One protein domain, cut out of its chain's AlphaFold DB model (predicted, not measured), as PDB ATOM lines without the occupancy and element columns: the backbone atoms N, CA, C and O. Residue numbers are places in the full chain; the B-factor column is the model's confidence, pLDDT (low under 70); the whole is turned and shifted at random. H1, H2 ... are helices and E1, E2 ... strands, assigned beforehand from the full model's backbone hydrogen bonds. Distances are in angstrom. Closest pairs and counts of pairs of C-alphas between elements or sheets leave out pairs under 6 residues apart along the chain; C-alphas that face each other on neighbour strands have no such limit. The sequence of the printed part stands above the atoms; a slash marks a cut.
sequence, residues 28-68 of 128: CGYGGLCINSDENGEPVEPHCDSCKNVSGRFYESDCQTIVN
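This is residues 28 to 68 of the 128 residues of the protein "EGF-like domain-containing protein" of Nesidiocoris tenuis (UniProt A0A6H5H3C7). This is a thin rod with little regular structure: the two-stranded hairpin of E1 and E2 makes one end, the short helix H1 follows it, and a looping stretch without named elements, residues 55 to 68, makes the other end. Of 41 printed residues, 16 are in named elements, in the order E1, E2, H1; the sheet, E1 - E2, is antiparallel and the class mixed. The whole is loose, with a radius of gyration of the C-alphas of 11.3 A and spans of 38 by 14 by 11 A.

Find C-alpha 33 at (55.551, 111.875, 99.056); E1, residues 33 to 37, begins there. E2, residues 43 to 49, runs 15.0 A. H1, residues 51 to 54, ends at C-alpha 54, (62.771, 108.556, 102.541).

Look between E1 and E2, a hairpin at 164 degrees: N 33 and O 49 are 2.9 A apart, within hydrogen-bond range. The closest C-alphas of E1 and H1, Leu 33 and Cys 51, are 6.8 A apart. H1 is too short for an O i to N i+4 pair; its one O i to N i+3 pair is not within range.

The farthest C-alphas, Glu 42 and Asn 68, are 37.7 A apart. The printed part has no cut, both links are tight, and no printed residue is under pLDDT 70.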
ATOM      1  N   CYS A  28      52.617 107.583  93.821       77.00
ATOM      2  CA  CYS A  28      54.044 107.796  94.123       77.00
ATOM      3  C   CYS A  28      54.864 106.545  94.478       77.00
ATOM      4  O   CYS A  28      55.959 106.670  95.029       77.00
ATOM      5  N   GLY A  29      54.373 105.345  94.150       73.31
ATOM      6  CA  GLY A  29      55.045 104.097  94.518       73.31
ATOM      7  C   GLY A  29      55.324 104.018  96.026       73.31
ATOM      8  O   GLY A  29      54.616 104.616  96.837       73.31
ATOM      9  N   TYR A  30      56.362 103.284  96.426       73.94
ATOM     10  CA  TYR A  30      56.723 103.153  97.838       73.94
ATOM     11  C   TYR A  30      57.714 104.243  98.281       73.94
ATOM     12  O   TYR A  30      58.867 104.296  97.854       73.94
ATOM     13  N   GLY A  31      57.263 105.087  99.213       71.25
ATOM     14  CA  GLY A  31      58.069 106.101  99.903       71.25
ATOM     15  C   GLY A  31      58.358 107.381  99.112       71.25
ATOM     16  O   GLY A  31      59.197 108.173  99.536       71.25
ATOM     17  N   GLY A  32      57.644 107.619  98.009       81.50
ATOM     18  CA  GLY A  32      57.465 108.965  97.468       81.50
ATOM     19  C   GLY A  32      56.352 109.713  98.206       81.50
ATOM     20  O   GLY A  32      55.297 109.141  98.486       81.50
ATOM     21  N   LEU A  33      56.578 110.987  98.519       85.81
ATOM     22  CA  LEU A  33      55.551 111.875  99.056       85.81
ATOM     23  C   LEU A  33      54.833 112.555  97.890       85.81
ATOM     24  O   LEU A  33      55.480 113.157  97.039       85.81
ATOM     25  N   CYS A  34      53.505 112.466  97.853       87.31
ATOM     26  CA  CYS A  34      52.718 113.237  96.899       87.31
ATOM     27  C   CYS A  34      52.655 114.698  97.353       87.31
ATOM     28  O   CYS A  34      52.112 115.001  98.419       87.31
ATOM     29  N   ILE A  35      53.192 115.586  96.528       87.56
ATOM     30  CA  ILE A  35      53.139 117.029  96.722       87.56
ATOM     31  C   ILE A  35      51.992 117.574  95.880       87.56
ATOM     32  O   ILE A  35      51.953 117.348  94.676       87.56
ATOM     33  N   ASN A  36      51.057 118.276  96.523       89.00
ATOM     34  CA  ASN A  36      49.933 118.956  95.862       89.00
ATOM     35  C   ASN A  36      49.962 120.476  96.081       89.00
ATOM     36  O   ASN A  36      49.140 121.203  95.524       89.00
ATOM     37  N   SER A  37      50.876 120.950  96.927       90.94
ATOM     38  CA  SER A  37      51.006 122.352  97.310       90.94
ATOM     39  C   SER A  37      52.479 122.715  97.439       90.94
ATOM     40  O   SER A  37      53.276 121.862  97.834       90.94
ATOM     41  N   ASP A  38      52.834 123.950  97.101       90.25
ATOM     42  CA  ASP A  38      54.188 124.465  97.299       90.25
ATOM     43  C   ASP A  38      54.460 124.835  98.774       90.25
ATOM     44  O   ASP A  38      53.620 124.644  99.659       90.25
ATOM     45  N   GLU A  39      55.653 125.373  99.048       89.69
ATOM     46  CA  GLU A  39      56.062 125.827 100.387       89.69
ATOM     47  C   GLU A  39      55.219 126.990 100.940       89.69
ATOM     48  O   GLU A  39      55.164 127.187 102.155       89.69
ATOM     49  N   ASN A  40      54.526 127.723 100.066       94.19
ATOM     50  CA  ASN A  40      53.636 128.831 100.411       94.19
ATOM     51  C   ASN A  40      52.170 128.375 100.552       94.19
ATOM     52  O   ASN A  40      51.308 129.174 100.921       94.19
ATOM     53  N   GLY A  41      51.882 127.094 100.293       90.62
ATOM     54  CA  GLY A  41      50.536 126.525 100.306       90.62
ATOM     55  C   GLY A  41      49.740 126.771  99.021       90.62
ATOM     56  O   GLY A  41      48.537 126.495  98.995       90.62
ATOM     57  N   GLU A  42      50.371 127.268  97.957       92.56
ATOM     58  CA  GLU A  42      49.739 127.418  96.651       92.56
ATOM     59  C   GLU A  42      49.556 126.048  95.975       92.56
ATOM     60  O   GLU A  42      50.452 125.203  96.033       92.56
ATOM     61  N   PRO A  43      48.409 125.784  95.323       89.75
ATOM     62  CA  PRO A  43      48.183 124.525  94.620       89.75
ATOM     63  C   PRO A  43      49.140 124.357  93.433       89.75
ATOM     64  O   PRO A  43      49.147 125.184  92.520       89.75
ATOM     65  N   VAL A  44      49.879 123.247  93.397       88.38
ATOM     66  CA  VAL A  44      50.777 122.893  92.284       88.38
ATOM     67  C   VAL A  44      50.294 121.652  91.542       88.38
ATOM     68  O   VAL A  44      49.399 120.931  91.992       88.38
ATOM     69  N   GLU A  45      50.881 121.397  90.373       86.25
ATOM     70  CA  GLU A  45      50.668 120.136  89.670       86.25
ATOM     71  C   GLU A  45      51.178 118.965  90.532       86.25
ATOM     72  O   GLU A  45      52.327 119.008  90.977       86.25
ATOM     73  N   PRO A  46      50.357 117.922  90.773       85.69
ATOM     74  CA  PRO A  46      50.733 116.833  91.659       85.69
ATOM     75  C   PRO A  46      51.959 116.094  91.133       85.69
ATOM     76  O   PRO A  46      51.935 115.531  90.035       85.69
ATOM     77  N   HIS A  47      53.019 116.066  91.934       84.31
ATOM     78  CA  HIS A  47      54.237 115.321  91.640       84.31
ATOM     79  C   HIS A  47      54.720 114.567  92.876       84.31
ATOM     80  O   HIS A  47      54.349 114.863  94.012       84.31
ATOM     81  N   CYS A  48      55.573 113.574  92.655       81.69
ATOM     82  CA  CYS A  48      56.192 112.821  93.734       81.69
ATOM     83  C   CYS A  48      57.522 113.464  94.111       81.69
ATOM     84  O   CYS A  48      58.314 113.809  93.235       81.69
ATOM     85  N   ASP A  49      57.770 113.621  95.405       82.75
ATOM     86  CA  ASP A  49      59.014 114.175  95.931       82.75
ATOM     87  C   ASP A  49      59.514 113.371  97.142       82.75
ATOM     88  O   ASP A  49      58.872 112.421  97.599       82.75
ATOM     89  N   SER A  50      60.691 113.717  97.662       81.31
ATOM     90  CA  SER A  50      61.308 113.160  98.877       81.31
ATOM     91  C   SER A  50      61.685 111.679  98.840       81.31
ATOM     92  O   SER A  50      62.300 111.181  99.781       81.31
ATOM     93  N   CYS A  51      61.429 110.971  97.748       80.38
ATOM     94  CA  CYS A  51      61.773 109.560  97.630       80.38
ATOM     95  C   CYS A  51      63.273 109.272  97.801       80.38
ATOM     96  O   CYS A  51      63.635 108.314  98.477       80.38
ATOM     97  N   LYS A  52      64.169 110.134  97.304       80.81
ATOM     98  CA  LYS A  52      65.612 109.996  97.580       80.81
ATOM     99  C   LYS A  52      65.931 110.052  99.081       80.81
ATOM    100  O   LYS A  52      66.839 109.364  99.535       80.81
ATOM    101  N   ASN A  53      65.172 110.838  99.845       83.00
ATOM    102  CA  ASN A  53      65.403 111.072 101.270       83.00
ATOM    103  C   ASN A  53      64.751 109.997 102.149       83.00
ATOM    104  O   ASN A  53      65.340 109.571 103.138       83.00
ATOM    105  N   VAL A  54      63.554 109.543 101.780       81.50
ATOM    106  CA  VAL A  54      62.771 108.556 102.541       81.50
ATOM    107  C   VAL A  54      63.124 107.126 102.124       81.50
ATOM    108  O   VAL A  54      63.295 106.242 102.962       81.50
ATOM    109  N   SER A  55      63.275 106.910 100.819       85.19
ATOM    110  CA  SER A  55      63.366 105.604 100.170       85.19
ATOM    111  C   SER A  55      64.719 105.305  99.521       85.19
ATOM    112  O   SER A  55      64.910 104.186  99.060       85.19
ATOM    113  N   GLY A  56      65.688 106.226  99.516       83.88
ATOM    114  CA  GLY A  56      66.921 106.094  98.718       83.88
ATOM    115  C   GLY A  56      67.831 104.895  99.040       83.88
ATOM    116  O   GLY A  56      68.684 104.540  98.234       83.88
ATOM    117  N   ARG A  57      67.679 104.240 100.203       87.69
ATOM    118  CA  ARG A  57      68.367 102.959 100.493       87.69
ATOM    119  C   ARG A  57      67.634 101.734  99.950       87.69
ATOM    120  O   ARG A  57      68.234 100.665  99.845       87.69
ATOM    121  N   PHE A  58      66.347 101.864  99.672       87.38
ATOM    122  CA  PHE A  58      65.471 100.780  99.242       87.38
ATOM    123  C   PHE A  58      65.215 100.843  97.738       87.38
ATOM    124  O   PHE A  58      65.248  99.805  97.082       87.38
ATOM    125  N   TYR A  59      65.034 102.049  97.199       86.62
ATOM    126  CA  TYR A  59      64.738 102.326  95.798       86.62
ATOM    127  C   TYR A  59      65.767 103.280  95.184       86.62
ATOM    128  O   TYR A  59      66.398 104.071  95.890       86.62
ATOM    129  N   GLU A  60      65.953 103.179  93.872       85.94
ATOM    130  CA  GLU A  60      66.740 104.123  93.088       85.94
ATOM    131  C   GLU A  60      66.054 105.500  93.048       85.94
ATOM    132  O   GLU A  60      64.997 105.732  93.640       85.94
ATOM    133  N   SER A  61      66.661 106.460  92.348       82.69
ATOM    134  CA  SER A  61      66.128 107.824  92.266       82.69
ATOM    135  C   SER A  61      64.765 107.936  91.577       82.69
ATOM    136  O   SER A  61      64.152 108.996  91.667       82.69
ATOM    137  N   ASP A  62      64.336 106.888  90.873       78.38
ATOM    138  CA  ASP A  62      63.049 106.790  90.181       78.38
ATOM    139  C   ASP A  62      61.907 106.288  91.080       78.38
ATOM    140  O   ASP A  62      60.751 106.339  90.666       78.38
ATOM    141  N   CYS A  63      62.204 105.822  92.303       78.12
ATOM    142  CA  CYS A  63      61.220 105.323  93.279       78.12
ATOM    143  C   CYS A  63      60.441 104.086  92.827       78.12
ATOM    144  O   CYS A  63      59.448 103.706  93.452       78.12
ATOM    145  N   GLN A  64      60.882 103.471  91.735       79.44
ATOM    146  CA  GLN A  64      60.238 102.319  91.112       79.44
ATOM    147  C   GLN A  64      61.180 101.123  91.132       79.44
ATOM    148  O   GLN A  64      60.751  99.993  91.378       79.44
ATOM    149  N   THR A  65      62.473 101.371  90.941       85.31
ATOM    150  CA  THR A  65      63.485 100.327  90.883       85.31
ATOM    151  C   THR A  65      64.054 100.071  92.275       85.31
ATOM    152  O   THR A  65      64.542 100.986  92.929       85.31
ATOM    153  N   ILE A  66      64.003  98.828  92.759       86.94
ATOM    154  CA  ILE A  66      64.629  98.440  94.034       86.94
ATOM    155  C   ILE A  66      66.151  98.452  93.869       86.94
ATOM    156  O   ILE A  66      66.684  97.836  92.942       86.94
ATOM    157  N   VAL A  67      66.859  99.081  94.810       91.38
ATOM    158  CA  VAL A  67      68.327  99.099  94.812       91.38
ATOM    159  C   VAL A  67      68.858  97.678  94.949       91.38
ATOM    160  O   VAL A  67      68.628  96.988  95.945       91.38
ATOM    161  N   ASN A  68      69.643  97.247  93.962       93.94
ATOM    162  CA  ASN A  68      70.347  95.977  94.036       93.94
ATOM    163  C   ASN A  68      71.684  96.137  94.771       93.94
ATOM    164  O   ASN A  68      72.730  96.364  94.164       93.94
TER     165      ASN A  68